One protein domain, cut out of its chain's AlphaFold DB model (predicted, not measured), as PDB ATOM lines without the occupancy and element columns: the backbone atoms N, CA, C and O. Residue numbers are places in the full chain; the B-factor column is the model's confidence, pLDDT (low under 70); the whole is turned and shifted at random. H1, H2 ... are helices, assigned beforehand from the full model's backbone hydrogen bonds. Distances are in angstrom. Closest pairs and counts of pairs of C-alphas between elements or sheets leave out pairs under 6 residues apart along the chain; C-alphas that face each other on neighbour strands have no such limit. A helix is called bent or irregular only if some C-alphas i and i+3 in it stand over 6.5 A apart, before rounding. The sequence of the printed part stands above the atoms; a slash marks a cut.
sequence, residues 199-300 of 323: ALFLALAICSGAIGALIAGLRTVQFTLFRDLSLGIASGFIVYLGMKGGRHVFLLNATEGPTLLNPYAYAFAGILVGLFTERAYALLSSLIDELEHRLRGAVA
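What this domain is: This is residues 199 to 300 of the 323 residues of an uncharacterized protein of Rhodospirillales bacterium URHD0017 (UniProt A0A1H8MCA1). Two helices, H1 and H2, pack against each other at a steep angle, and a third, H3, starts at the last part of H2 and reaches far out as a long single arm. Residues 273 to 300 of H3 stick out alone, and so does the loop of residues 251 to 258. The printed part has 102 residues with three named helices, H1, H2 and H3 in that order, and no named strand; the class is all helix. It is extended, with a radius of gyration of the C-alphas of 19.8 A, and flat, spanning 64 by 51 by 15 A.

Where its parts are: Find C-alpha 199 at (24.097, -14.114, -50.673); from there H1, residues 199 to 218, runs 28.7 A. Next look at H2, residues 225 to 250, 34.1 A long, with a kink of 54 degrees near residue 244. It is irregular, but only just: C-alphas 244 and 247 are 6.8 A apart. Then H3, residues 263 to 300, runs 53.7 A from C-alpha 263 at (22.596, -28.135, -43.176) to C-alpha 300 at (60.082, -65.688, -51.730).

How they stand to each other: H1 and H2 touch, and their closest C-alphas, of Ala 210 and Gly 232, are 4.0 A apart. They run opposite ways at a steep tilt of 47 degrees. H2 touches H3 with residues 238 to 249 alone, and H3 touches H2 with residues 263 to 271 alone; their closest C-alphas are those of Gly 245 and Ala 265, 3.9 A apart. Their lines are only just about perpendicular, at 72 degrees. H1 and H3 are apart. In H1 every O i to N i+4 pair is within hydrogen-bond range; in H2 20 of 22 are, in H3 33 of 34.

The domain as a whole: The two farthest C-alphas, of Leu 200 and Ala 300, are 64.0 A apart. The printed part has no cut. The link from H1 to H2 is short, and that from H2 to H3 is long, with 12 residues. The mean pLDDT of the printed part is 74.9; look for values under 70 at residues 246 to 261, 276, 278 to 281 and 283 to 284.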
ATOM      1  N   ALA A 199      23.757 -14.077 -49.254       73.69
ATOM      2  CA  ALA A 199      24.097 -14.114 -50.673       73.69
ATOM      3  C   ALA A 199      25.332 -13.260 -50.974       73.69
ATOM      4  O   ALA A 199      26.210 -13.683 -51.729       73.69
ATOM      5  N   LEU A 200      25.436 -12.083 -50.351       71.81
ATOM      6  CA  LEU A 200      26.585 -11.199 -50.519       71.81
ATOM      7  C   LEU A 200      27.851 -11.821 -49.924       71.81
ATOM      8  O   LEU A 200      28.911 -11.790 -50.551       71.81
ATOM      9  N   PHE A 201      27.735 -12.457 -48.757       76.94
ATOM     10  CA  PHE A 201      28.848 -13.158 -48.124       76.94
ATOM     11  C   PHE A 201      29.305 -14.379 -48.937       76.94
ATOM     12  O   PHE A 201      30.506 -14.597 -49.107       76.94
ATOM     13  N   LEU A 202      28.358 -15.149 -49.484       81.75
ATOM     14  CA  LEU A 202      28.627 -16.268 -50.391       81.75
ATOM     15  C   LEU A 202      29.358 -15.802 -51.651       81.75
ATOM     16  O   LEU A 202      30.383 -16.381 -52.019       81.75
ATOM     17  N   ALA A 203      28.850 -14.747 -52.292       75.62
ATOM     18  CA  ALA A 203      29.473 -14.163 -53.469       75.62
ATOM     19  C   ALA A 203      30.904 -13.724 -53.142       75.62
ATOM     20  O   ALA A 203      31.844 -14.180 -53.787       75.62
ATOM     21  N   LEU A 204      31.098 -12.939 -52.079       78.69
ATOM     22  CA  LEU A 204      32.417 -12.464 -51.664       78.69
ATOM     23  C   LEU A 204      33.404 -13.617 -51.422       78.69
ATOM     24  O   LEU A 204      34.546 -13.560 -51.885       78.69
ATOM     25  N   ALA A 205      32.965 -14.678 -50.743       80.12
ATOM     26  CA  ALA A 205      33.788 -15.849 -50.470       80.12
ATOM     27  C   ALA A 205      34.208 -16.567 -51.764       80.12
ATOM     28  O   ALA A 205      35.404 -16.778 -51.982       80.12
ATOM     29  N   ILE A 206      33.264 -16.858 -52.666       82.44
ATOM     30  CA  ILE A 206      33.543 -17.465 -53.981       82.44
ATOM     31  C   ILE A 206      34.535 -16.614 -54.777       82.44
ATOM     32  O   ILE A 206      35.497 -17.128 -55.346       82.44
ATOM     33  N   CYS A 207      34.333 -15.302 -54.782       79.69
ATOM     34  CA  CYS A 207      35.169 -14.356 -55.502       79.69
ATOM     35  C   CYS A 207      36.587 -14.285 -54.941       79.69
ATOM     36  O   CYS A 207      37.550 -14.296 -55.705       79.69
ATOM     37  N   SER A 208      36.726 -14.265 -53.616       80.94
ATOM     38  CA  SER A 208      38.035 -14.290 -52.963       80.94
ATOM     39  C   SER A 208      38.807 -15.574 -53.289       80.94
ATOM     40  O   SER A 208      39.996 -15.507 -53.601       80.94
ATOM     41  N   GLY A 209      38.122 -16.724 -53.326       80.38
ATOM     42  CA  GLY A 209      38.704 -18.002 -53.735       80.38
ATOM     43  C   GLY A 209      39.104 -18.018 -55.212       80.38
ATOM     44  O   GLY A 209      40.216 -18.428 -55.548       80.38
ATOM     45  N   ALA A 210      38.243 -17.503 -56.094       79.56
ATOM     46  CA  ALA A 210      38.528 -17.364 -57.520       79.56
ATOM     47  C   ALA A 210      39.775 -16.498 -57.766       79.56
ATOM     48  O   ALA A 210      40.687 -16.925 -58.469       79.56
ATOM     49  N   ILE A 211      39.854 -15.321 -57.135       79.44
ATOM     50  CA  ILE A 211      41.012 -14.418 -57.229       79.44
ATOM     51  C   ILE A 211      42.271 -15.095 -56.673       79.44
ATOM     52  O   ILE A 211      43.325 -15.051 -57.309       79.44
ATOM     53  N   GLY A 212      42.169 -15.754 -55.516       78.50
ATOM     54  CA  GLY A 212      43.285 -16.460 -54.888       78.50
ATOM     55  C   GLY A 212      43.868 -17.560 -55.776       78.50
ATOM     56  O   GLY A 212      45.085 -17.622 -55.958       78.50
ATOM     57  N   ALA A 213      43.018 -18.387 -56.389       80.56
ATOM     58  CA  ALA A 213      43.470 -19.444 -57.290       80.56
ATOM     59  C   ALA A 213      44.074 -18.901 -58.587       80.56
ATOM     60  O   ALA A 213      45.030 -19.466 -59.112       80.56
ATOM     61  N   LEU A 214      43.572 -17.768 -59.068       77.06
ATOM     62  CA  LEU A 214      44.093 -17.100 -60.250       77.06
ATOM     63  C   LEU A 214      45.501 -16.526 -59.981       77.06
ATOM     64  O   LEU A 214      46.422 -16.735 -60.772       77.06
ATOM     65  N   ILE A 215      45.718 -15.919 -58.806       77.50
ATOM     66  CA  ILE A 215      47.046 -15.481 -58.338       77.50
ATOM     67  C   ILE A 215      47.993 -16.674 -58.135       77.50
ATOM     68  O   ILE A 215      49.172 -16.592 -58.487       77.50
ATOM     69  N   ALA A 216      47.508 -17.777 -57.561       76.81
ATOM     70  CA  ALA A 216      48.309 -18.983 -57.359       76.81
ATOM     71  C   ALA A 216      48.718 -19.615 -58.698       76.81
ATOM     72  O   ALA A 216      49.888 -19.943 -58.900       76.81
ATOM     73  N   GLY A 217      47.776 -19.698 -59.634       77.38
ATOM     74  CA  GLY A 217      47.977 -20.216 -60.976       77.38
ATOM     75  C   GLY A 217      49.068 -19.473 -61.744       77.38
ATOM     76  O   GLY A 217      49.958 -20.108 -62.306       77.38
ATOM     77  N   LEU A 218      49.092 -18.139 -61.657       73.81
ATOM     78  CA  LEU A 218      50.130 -17.289 -62.259       73.81
ATOM     79  C   LEU A 218      51.559 -17.571 -61.782       73.81
ATOM     80  O   LEU A 218      52.521 -17.235 -62.477       73.81
ATOM     81  N   ARG A 219      51.719 -18.139 -60.584       76.50
ATOM     82  CA  ARG A 219      53.040 -18.505 -60.052       76.50
ATOM     83  C   ARG A 219      53.550 -19.816 -60.643       76.50
ATOM     84  O   ARG A 219      54.739 -20.103 -60.535       76.50
ATOM     85  N   THR A 220      52.672 -20.596 -61.269       79.62
ATOM     86  CA  THR A 220      52.989 -21.902 -61.843       79.62
ATOM     87  C   THR A 220      53.097 -21.826 -63.364       79.62
ATOM     88  O   THR A 220      52.406 -21.054 -64.021       79.62
ATOM     89  N   VAL A 221      53.977 -22.640 -63.949       74.12
ATOM     90  CA  VAL A 221      54.184 -22.687 -65.411       74.12
ATOM     91  C   VAL A 221      53.045 -23.439 -66.124       74.12
ATOM     92  O   VAL A 221      52.847 -23.268 -67.320       74.12
ATOM     93  N   GLN A 222      52.263 -24.239 -65.394       78.25
ATOM     94  CA  GLN A 222      51.199 -25.105 -65.920       78.25
ATOM     95  C   GLN A 222      49.794 -24.553 -65.629       78.25
ATOM     96  O   GLN A 222      48.892 -25.300 -65.245       78.25
ATOM     97  N   PHE A 223      49.619 -23.238 -65.766       72.69
ATOM     98  CA  PHE A 223      48.335 -22.599 -65.506       72.69
ATOM     99  C   PHE A 223      47.279 -23.040 -66.521       72.69
ATOM    100  O   PHE A 223      47.448 -22.888 -67.732       72.69
ATOM    101  N   THR A 224      46.157 -23.534 -66.013       79.75
ATOM    102  CA  THR A 224      44.984 -23.885 -66.813       79.75
ATOM    103  C   THR A 224      43.795 -23.109 -66.273       79.75
ATOM    104  O   THR A 224      43.225 -23.482 -65.250       79.75
ATOM    105  N   LEU A 225      43.416 -22.037 -66.978       74.31
ATOM    106  CA  LEU A 225      42.424 -21.052 -66.528       74.31
ATOM    107  C   LEU A 225      41.146 -21.697 -65.972       74.31
ATOM    108  O   LEU A 225      40.744 -21.379 -64.862       74.31
ATOM    109  N   PHE A 226      40.537 -22.632 -66.707       71.75
ATOM    110  CA  PHE A 226      39.292 -23.279 -66.282       71.75
ATOM    111  C   PHE A 226      39.452 -24.133 -65.021       71.75
ATOM    112  O   PHE A 226      38.652 -24.005 -64.097       71.75
ATOM    113  N   ARG A 227      40.488 -24.980 -64.958       76.75
ATOM    114  CA  ARG A 227      40.739 -25.847 -63.797       76.75
ATOM    115  C   ARG A 227      41.025 -25.007 -62.562       76.75
ATOM    116  O   ARG A 227      40.379 -25.188 -61.537       76.75
ATOM    117  N   ASP A 228      41.953 -24.066 -62.673       76.44
ATOM    118  CA  ASP A 228      42.437 -23.310 -61.523       76.44
ATOM    119  C   ASP A 228      41.355 -22.330 -61.031       76.44
ATOM    120  O   ASP A 228      41.138 -22.210 -59.828       76.44
ATOM    121  N   LEU A 229      40.564 -21.736 -61.936       77.06
ATOM    122  CA  LEU A 229      39.386 -20.944 -61.567       77.06
ATOM    123  C   LEU A 229      38.305 -21.796 -60.883       77.06
ATOM    124  O   LEU A 229      37.751 -21.368 -59.872       77.06
ATOM    125  N   SER A 230      38.020 -23.000 -61.397       72.75
ATOM    126  CA  SER A 230      37.028 -23.902 -60.791       72.75
ATOM    127  C   SER A 230      37.433 -24.338 -59.380       72.75
ATOM    128  O   SER A 230      36.602 -24.326 -58.473       72.75
ATOM    129  N   LEU A 231      38.725 -24.612 -59.164       77.06
ATOM    130  CA  LEU A 231      39.290 -24.904 -57.846       77.06
ATOM    131  C   LEU A 231      39.196 -23.691 -56.916       77.06
ATOM    132  O   LEU A 231      38.856 -23.844 -55.745       77.06
ATOM    133  N   GLY A 232      39.439 -22.485 -57.433       78.00
ATOM    134  CA  GLY A 232      39.271 -21.244 -56.682       78.00
ATOM    135  C   GLY A 232      37.840 -21.017 -56.215       78.00
ATOM    136  O   GLY A 232      37.611 -20.816 -55.024       78.00
ATOM    137  N   ILE A 233      36.873 -21.123 -57.127       78.88
ATOM    138  CA  ILE A 233      35.440 -21.002 -56.820       78.88
ATOM    139  C   ILE A 233      35.025 -22.047 -55.779       78.88
ATOM    140  O   ILE A 233      34.406 -21.696 -54.773       78.88
ATOM    141  N   ALA A 234      35.419 -23.310 -55.978       80.44
ATOM    142  CA  ALA A 234      35.139 -24.388 -55.036       80.44
ATOM    143  C   ALA A 234      35.762 -24.115 -53.658       80.44
ATOM    144  O   ALA A 234      35.097 -24.285 -52.638       80.44
ATOM    145  N   SER A 235      37.003 -23.623 -53.605       81.75
ATOM    146  CA  SER A 235      37.666 -23.284 -52.342       81.75
ATOM    147  C   SER A 235      36.955 -22.152 -51.594       81.75
ATOM    148  O   SER A 235      36.720 -22.271 -50.395       81.75
ATOM    149  N   GLY A 236      36.529 -21.098 -52.299       80.75
ATOM    150  CA  GLY A 236      35.763 -19.998 -51.714       80.75
ATOM    151  C   GLY A 236      34.411 -20.462 -51.172       80.75
ATOM    152  O   GLY A 236      34.013 -20.075 -50.075       80.75
ATOM    153  N   PHE A 237      33.743 -21.367 -51.890       83.50
ATOM    154  CA  PHE A 237      32.506 -21.996 -51.431       83.50
ATOM    155  C   PHE A 237      32.708 -22.852 -50.168       83.50
ATOM    156  O   PHE A 237      31.930 -22.756 -49.221       83.50
ATOM    157  N   ILE A 238      33.779 -23.647 -50.107       83.00
ATOM    158  CA  ILE A 238      34.117 -24.452 -48.921       83.00
ATOM    159  C   ILE A 238      34.403 -23.553 -47.715       83.00
ATOM    160  O   ILE A 238      33.941 -23.845 -46.614       83.00
ATOM    161  N   VAL A 239      35.121 -22.443 -47.910       83.12
ATOM    162  CA  VAL A 239      35.377 -21.458 -46.848       83.12
ATOM    163  C   VAL A 239      34.070 -20.832 -46.362       83.12
ATOM    164  O   VAL A 239      33.870 -20.740 -45.154       83.12
ATOM    165  N   TYR A 240      33.150 -20.476 -47.264       86.19
ATOM    166  CA  TYR A 240      31.818 -19.995 -46.885       86.19
ATOM    167  C   TYR A 240      31.069 -21.009 -46.007       86.19
ATOM    168  O   TYR A 240      30.575 -20.657 -44.932       86.19
ATOM    169  N   LEU A 241      31.042 -22.282 -46.419       82.56
ATOM    170  CA  LEU A 241      30.441 -23.359 -45.630       82.56
ATOM    171  C   LEU A 241      31.126 -23.522 -44.269       82.56
ATOM    172  O   LEU A 241      30.448 -23.709 -43.262       82.56
ATOM    173  N   GLY A 242      32.452 -23.396 -44.217       80.69
ATOM    174  CA  GLY A 242      33.226 -23.432 -42.980       80.69
ATOM    175  C   GLY A 242      32.922 -22.254 -42.052       80.69
ATOM    176  O   GLY A 242      32.789 -22.446 -40.850       80.69
ATOM    177  N   MET A 243      32.736 -21.043 -42.575       82.06
ATOM    178  CA  MET A 243      32.385 -19.877 -41.758       82.06
ATOM    179  C   MET A 243      30.963 -19.980 -41.193       82.06
ATOM    180  O   MET A 243      30.749 -19.676 -40.019       82.06
ATOM    181  N   LYS A 244      29.998 -20.452 -41.995       82.00
ATOM    182  CA  LYS A 244      28.591 -20.568 -41.574       82.00
ATOM    183  C   LYS A 244      28.323 -21.819 -40.725       82.00
ATOM    184  O   LYS A 244      27.608 -21.758 -39.727       82.00
ATOM    185  N   GLY A 245      28.890 -22.956 -41.114       72.50
ATOM    186  CA  GLY A 245      28.699 -24.255 -40.465       72.50
ATOM    187  C   GLY A 245      29.739 -24.576 -39.390       72.50
ATOM    188  O   GLY A 245      29.436 -25.297 -38.440       72.50
ATOM    189  N   GLY A 246      30.947 -24.017 -39.479       67.12
ATOM    190  CA  GLY A 246      32.071 -24.368 -38.605       67.12
ATOM    191  C   GLY A 246      31.830 -24.044 -37.138       67.12
ATOM    192  O   GLY A 246      32.299 -24.778 -36.275       67.12
ATOM    193  N   ARG A 247      31.018 -23.028 -36.824       67.25
ATOM    194  CA  ARG A 247      30.641 -22.752 -35.433       67.25
ATOM    195  C   ARG A 247      29.923 -23.946 -34.788       67.25
ATOM    196  O   ARG A 247      30.160 -24.201 -33.619       67.25
ATOM    197  N   HIS A 248      29.118 -24.701 -35.537       63.62
ATOM    198  CA  HIS A 248      28.434 -25.899 -35.033       63.62
ATOM    199  C   HIS A 248      29.283 -27.173 -35.111       63.62
ATOM    200  O   HIS A 248      29.059 -28.092 -34.332       63.62
ATOM    201  N   VAL A 249      30.241 -27.240 -36.042       63.12
ATOM    202  CA  VAL A 249      31.144 -28.397 -36.188       63.12
ATOM    203  C   VAL A 249      32.278 -28.362 -35.158       63.12
ATOM    204  O   VAL A 249      32.650 -29.402 -34.626       63.12
ATOM    205  N   PHE A 250      32.831 -27.178 -34.871       61.75
ATOM    206  CA  PHE A 250      34.023 -27.019 -34.030       61.75
ATOM    207  C   PHE A 250      33.719 -26.598 -32.590       61.75
ATOM    208  O   PHE A 250      34.486 -26.942 -31.694       61.75
ATOM    209  N   LEU A 251      32.607 -25.899 -32.333       60.06
ATOM    210  CA  LEU A 251      32.117 -25.711 -30.967       60.06
ATOM    211  C   LEU A 251      31.127 -26.835 -30.675       60.06
ATOM    212  O   LEU A 251      29.916 -26.669 -30.817       60.06
ATOM    213  N   LEU A 252      31.668 -27.984 -30.274       54.16
ATOM    214  CA  LEU A 252      30.949 -29.033 -29.553       54.16
ATOM    215  C   LEU A 252      30.420 -28.448 -28.233       54.16
ATOM    216  O   LEU A 252      30.925 -28.744 -27.153       54.16
ATOM    217  N   ASN A 253      29.413 -27.581 -28.300       47.19
ATOM    218  CA  ASN A 253      28.600 -27.294 -27.136       47.19
ATOM    219  C   ASN A 253      27.771 -28.552 -26.894       47.19
ATOM    220  O   ASN A 253      26.719 -28.749 -27.497       47.19
ATOM    221  N   ALA A 254      28.289 -29.407 -26.013       51.62
ATOM    222  CA  ALA A 254      27.597 -30.518 -25.369       51.62
ATOM    223  C   ALA A 254      26.489 -29.997 -24.432       51.62
ATOM    224  O   ALA A 254      26.414 -30.357 -23.263       51.62
ATOM    225  N   THR A 255      25.671 -29.064 -24.916       48.53
ATOM    226  CA  THR A 255      24.526 -28.538 -24.187       48.53
ATOM    227  C   THR A 255      23.312 -29.294 -24.703       48.53
ATOM    228  O   THR A 255      22.963 -29.191 -25.875       48.53
ATOM    229  N   GLU A 256      22.756 -30.119 -23.822       52.19
ATOM    230  CA  GLU A 256      21.772 -31.190 -24.013       52.19
ATOM    231  C   GLU A 256      20.419 -30.729 -24.594       52.19
ATOM    232  O   GLU A 256      19.372 -30.826 -23.960       52.19
ATOM    233  N   GLY A 257      20.415 -30.218 -25.822       55.47
ATOM    234  CA  GLY A 257      19.206 -29.969 -26.601       55.47
ATOM    235  C   GLY A 257      19.293 -30.669 -27.955       55.47
ATOM    236  O   GLY A 257      20.403 -30.850 -28.461       55.47
ATOM    237  N   PRO A 258      18.158 -31.062 -28.567       49.38
ATOM    238  CA  PRO A 258      18.148 -31.594 -29.923       49.38
ATOM    239  C   PRO A 258      18.712 -30.522 -30.855       49.38
ATOM    240  O   PRO A 258      18.045 -29.541 -31.188       49.38
ATOM    241  N   THR A 259      19.983 -30.672 -31.215       55.75
ATOM    242  CA  THR A 259      20.701 -29.777 -32.111       55.75
ATOM    243  C   THR A 259      20.060 -29.900 -33.479       55.75
ATOM    244  O   THR A 259      20.338 -30.821 -34.245       55.75
ATOM    245  N   LEU A 260      19.147 -28.969 -33.756       57.25
ATOM    246  CA  LEU A 260      18.535 -28.768 -35.059       57.25
ATOM    247  C   LEU A 260      19.672 -28.723 -36.087       57.25
ATOM    248  O   LEU A 260      20.537 -27.844 -36.037       57.25
ATOM    249  N   LEU A 261      19.738 -29.758 -36.925       64.44
ATOM    250  CA  LEU A 261      20.864 -30.025 -37.809       64.44
ATOM    251  C   LEU A 261      21.101 -28.819 -38.722       64.44
ATOM    252  O   LEU A 261      20.288 -28.538 -39.597       64.44
ATOM    253  N   ASN A 262      22.219 -28.113 -38.547       71.50
ATOM    254  CA  ASN A 262      22.593 -27.031 -39.451       71.50
ATOM    255  C   ASN A 262      23.044 -27.644 -40.797       71.50
ATOM    256  O   ASN A 262      24.106 -28.272 -40.840       71.50
ATOM    257  N   PRO A 263      22.299 -27.469 -41.905       77.50
ATOM    258  CA  PRO A 263      22.596 -28.135 -43.176       77.50
ATOM    259  C   PRO A 263      23.970 -27.751 -43.749       77.50
ATOM    260  O   PRO A 263      24.623 -28.572 -44.394       77.50
ATOM    261  N   TYR A 264      24.465 -26.545 -43.456       78.12
ATOM    262  CA  TYR A 264      25.784 -26.085 -43.895       78.12
ATOM    263  C   TYR A 264      26.922 -26.830 -43.191       78.12
ATOM    264  O   TYR A 264      27.948 -27.106 -43.808       78.12
ATOM    265  N   ALA A 265      26.729 -27.198 -41.921       77.00
ATOM    266  CA  ALA A 265      27.690 -27.990 -41.159       77.00
ATOM    267  C   ALA A 265      27.843 -29.404 -41.742       77.00
ATOM    268  O   ALA A 265      28.965 -29.878 -41.894       77.00
ATOM    269  N   TYR A 266      26.738 -30.046 -42.139       80.69
ATOM    270  CA  TYR A 266      26.768 -31.367 -42.781       80.69
ATOM    271  C   TYR A 266      27.361 -31.323 -44.183       80.69
ATOM    272  O   TYR A 266      28.161 -32.189 -44.523       80.69
ATOM    273  N   ALA A 267      27.025 -30.303 -44.978       80.50
ATOM    274  CA  ALA A 267      27.646 -30.105 -46.283       80.50
ATOM    275  C   ALA A 267      29.167 -29.919 -46.146       80.50
ATOM    276  O   ALA A 267      29.938 -30.570 -46.848       80.50
ATOM    277  N   PHE A 268      29.609 -29.094 -45.191       78.38
ATOM    278  CA  PHE A 268      31.027 -28.890 -44.905       78.38
ATOM    279  C   PHE A 268      31.719 -30.174 -44.425       78.38
ATOM    280  O   PHE A 268      32.768 -30.542 -44.954       78.38
ATOM    281  N   ALA A 269      31.123 -30.882 -43.462       79.81
ATOM    282  CA  ALA A 269      31.650 -32.142 -42.947       79.81
ATOM    283  C   ALA A 269      31.708 -33.220 -44.038       79.81
ATOM    284  O   ALA A 269      32.710 -33.914 -44.141       79.81
ATOM    285  N   GLY A 270      30.687 -33.321 -44.892       79.31
ATOM    286  CA  GLY A 270      30.664 -34.240 -46.029       79.31
ATOM    287  C   GLY A 270      31.776 -33.952 -47.038       79.31
ATOM    288  O   GLY A 270      32.436 -34.881 -47.495       79.31
ATOM    289  N   ILE A 271      32.049 -32.674 -47.326       78.94
ATOM    290  CA  ILE A 271      33.176 -32.280 -48.182       78.94
ATOM    291  C   ILE A 271      34.514 -32.625 -47.521       78.94
ATOM    292  O   ILE A 271      35.386 -33.185 -48.182       78.94
ATOM    293  N   LEU A 272      34.688 -32.330 -46.227       76.94
ATOM    294  CA  LEU A 272      35.903 -32.701 -45.500       76.94
ATOM    295  C   LEU A 272      36.111 -34.213 -45.500       76.94
ATOM    296  O   LEU A 272      37.200 -34.668 -45.833       76.94
ATOM    297  N   VAL A 273      35.074 -34.988 -45.180       79.06
ATOM    298  CA  VAL A 273      35.117 -36.450 -45.226       79.06
ATOM    299  C   VAL A 273      35.492 -36.909 -46.628       79.06
ATOM    300  O   VAL A 273      36.429 -37.682 -46.728       79.06
ATOM    301  N   GLY A 274      34.872 -36.374 -47.685       71.94
ATOM    302  CA  GLY A 274      35.210 -36.671 -49.082       71.94
ATOM    303  C   GLY A 274      36.689 -36.431 -49.416       71.94
ATOM    304  O   GLY A 274      37.380 -37.332 -49.898       71.94
ATOM    305  N   LEU A 275      37.201 -35.242 -49.078       71.31
ATOM    306  CA  LEU A 275      38.597 -34.844 -49.298       71.31
ATOM    307  C   LEU A 275      39.588 -35.708 -48.507       71.31
ATOM    308  O   LEU A 275      40.662 -36.054 -49.008       71.31
ATOM    309  N   PHE A 276      39.240 -36.058 -47.267       69.19
ATOM    310  CA  PHE A 276      40.055 -36.942 -46.447       69.19
ATOM    311  C   PHE A 276      39.925 -38.397 -46.876       69.19
ATOM    312  O   PHE A 276      40.922 -39.099 -46.783       69.19
ATOM    313  N   THR A 277      38.785 -38.854 -47.399       72.62
ATOM    314  CA  THR A 277      38.638 -40.221 -47.904       72.62
ATOM    315  C   THR A 277      39.505 -40.457 -49.122       72.62
ATOM    316  O   THR A 277      40.192 -41.462 -49.134       72.62
ATOM    317  N   GLU A 278      39.581 -39.554 -50.101       66.38
ATOM    318  CA  GLU A 278      40.468 -39.776 -51.256       66.38
ATOM    319  C   GLU A 278      41.941 -39.864 -50.844       66.38
ATOM    320  O   GLU A 278      42.655 -40.779 -51.255       66.38
ATOM    321  N   ARG A 279      42.398 -38.959 -49.968       64.38
ATOM    322  CA  ARG A 279      43.769 -39.016 -49.438       64.38
ATOM    323  C   ARG A 279      43.999 -40.215 -48.522       64.38
ATOM    324  O   ARG A 279      45.074 -40.802 -48.571       64.38
ATOM    325  N   ALA A 280      43.019 -40.584 -47.704       51.44
ATOM    326  CA  ALA A 280      43.095 -41.747 -46.834       51.44
ATOM    327  C   ALA A 280      43.098 -43.038 -47.649       51.44
ATOM    328  O   ALA A 280      43.900 -43.905 -47.346       51.44
ATOM    329  N   TYR A 281      42.297 -43.151 -48.712       66.88
ATOM    330  CA  TYR A 281      42.313 -44.284 -49.638       66.88
ATOM    331  C   TYR A 281      43.635 -44.363 -50.397       66.88
ATOM    332  O   TYR A 281      44.181 -45.454 -50.519       66.88
ATOM    333  N   ALA A 282      44.197 -43.234 -50.842       70.25
ATOM    334  CA  ALA A 282      45.517 -43.216 -51.470       70.25
ATOM    335  C   ALA A 282      46.628 -43.680 -50.505       70.25
ATOM    336  O   ALA A 282      47.482 -44.475 -50.888       70.25
ATOM    337  N   LEU A 283      46.591 -43.231 -49.244       62.66
ATOM    338  CA  LEU A 283      47.518 -43.686 -48.199       62.66
ATOM    339  C   LEU A 283      47.281 -45.148 -47.801       62.66
ATOM    340  O   LEU A 283      48.230 -45.878 -47.548       62.66
ATOM    341  N   LEU A 284      46.028 -45.597 -47.746       57.81
ATOM    342  CA  LEU A 284      45.691 -46.980 -47.425       57.81
ATOM    343  C   LEU A 284      46.150 -47.915 -48.547       57.81
ATOM    344  O   LEU A 284      46.702 -48.970 -48.262       57.81
ATOM    345  N   SER A 285      45.981 -47.503 -49.805       77.75
ATOM    346  CA  SER A 285      46.464 -48.240 -50.973       77.75
ATOM    347  C   SER A 285      47.982 -48.372 -50.943       77.75
ATOM    348  O   SER A 285      48.482 -49.482 -51.062       77.75
ATOM    349  N   SER A 286      48.721 -47.285 -50.684       79.25
ATOM    350  CA  SER A 286      50.186 -47.367 -50.615       79.25
ATOM    351  C   SER A 286      50.680 -48.242 -49.458       79.25
ATOM    352  O   SER A 286      51.685 -48.936 -49.596       79.25
ATOM    353  N   LEU A 287      49.964 -48.256 -48.328       77.69
ATOM    354  CA  LEU A 287      50.257 -49.153 -47.208       77.69
ATOM    355  C   LEU A 287      49.950 -50.621 -47.537       77.69
ATOM    356  O   LEU A 287      50.701 -51.500 -47.116       77.69
ATOM    357  N   ILE A 288      48.872 -50.895 -48.277       88.25
ATOM    358  CA  ILE A 288      48.515 -52.245 -48.738       88.25
ATOM    359  C   ILE A 288      49.542 -52.751 -49.757       88.25
ATOM    360  O   ILE A 288      49.985 -53.891 -49.634       88.25
ATOM    361  N   ASP A 289      49.978 -51.907 -50.691       88.69
ATOM    362  CA  ASP A 289      50.990 -52.255 -51.694       88.69
ATOM    363  C   ASP A 289      52.342 -52.581 -51.035       88.69
ATOM    364  O   ASP A 289      52.985 -53.581 -51.360       88.69
ATOM    365  N   GLU A 290      52.757 -51.783 -50.045       89.00
ATOM    366  CA  GLU A 290      53.964 -52.039 -49.248       89.00
ATOM    367  C   GLU A 290      53.842 -53.344 -48.441       89.00
ATOM    368  O   GLU A 290      54.795 -54.127 -48.352       89.00
ATOM    369  N   LEU A 291      52.666 -53.617 -47.868       86.81
ATOM    370  CA  LEU A 291      52.397 -54.858 -47.143       86.81
ATOM    371  C   LEU A 291      52.449 -56.075 -48.077       86.81
ATOM    372  O   LEU A 291      53.080 -57.074 -47.729       86.81
ATOM    373  N   GLU A 292      51.837 -55.992 -49.259       93.56
ATOM    374  CA  GLU A 292      51.887 -57.040 -50.282       93.56
ATOM    375  C   GLU A 292      53.330 -57.300 -50.722       93.56
ATOM    376  O   GLU A 292      53.754 -58.457 -50.811       93.56
ATOM    377  N   HIS A 293      54.110 -56.238 -50.940       89.75
ATOM    378  CA  HIS A 293      55.510 -56.354 -51.330       89.75
ATOM    379  C   HIS A 293      56.340 -57.073 -50.258       89.75
ATOM    380  O   HIS A 293      57.107 -57.988 -50.573       89.75
ATOM    381  N   ARG A 294      56.130 -56.744 -48.977       89.38
ATOM    382  CA  ARG A 294      56.781 -57.425 -47.846       89.38
ATOM    383  C   ARG A 294      56.345 -58.876 -47.696       89.38
ATOM    384  O   ARG A 294      57.194 -59.726 -47.438       89.38
ATOM    385  N   LEU A 295      55.060 -59.176 -47.878       89.06
ATOM    386  CA  LEU A 295      54.538 -60.544 -47.828       89.06
ATOM    387  C   LEU A 295      55.112 -61.401 -48.957       89.06
ATOM    388  O   LEU A 295      55.606 -62.495 -48.696       89.06
ATOM    389  N   ARG A 296      55.126 -60.896 -50.195       88.62
ATOM    390  CA  ARG A 296      55.764 -61.587 -51.327       88.62
ATOM    391  C   ARG A 296      57.261 -61.769 -51.100       88.62
ATOM    392  O   ARG A 296      57.777 -62.848 -51.374       88.62
ATOM    393  N   GLY A 297      57.942 -60.761 -50.555       84.81
ATOM    394  CA  GLY A 297      59.352 -60.848 -50.174       84.81
ATOM    395  C   GLY A 297      59.615 -61.920 -49.111       84.81
ATOM    396  O   GLY A 297      60.518 -62.735 -49.278       84.81
ATOM    397  N   ALA A 298      58.798 -61.982 -48.058       84.44
ATOM    398  CA  ALA A 298      58.900 -62.985 -46.994       84.44
ATOM    399  C   ALA A 298      58.584 -64.411 -47.484       84.44
ATOM    400  O   ALA A 298      59.215 -65.371 -47.050       84.44
ATOM    401  N   VAL A 299      57.641 -64.559 -48.417       86.50
ATOM    402  CA  VAL A 299      57.315 -65.851 -49.044       86.50
ATOM    403  C   VAL A 299      58.428 -66.297 -50.001       86.50
ATOM    404  O   VAL A 299      58.814 -67.462 -49.987       86.50
ATOM    405  N   ALA A 300      58.997 -65.384 -50.792       78.75
ATOM    406  CA  ALA A 300      60.082 -65.688 -51.730       78.75
ATOM    407  C   ALA A 300      61.428 -65.969 -51.039       78.75
ATOM    408  O   ALA A 300      62.236 -66.739 -51.551       78.75
TER     409      ALA A 300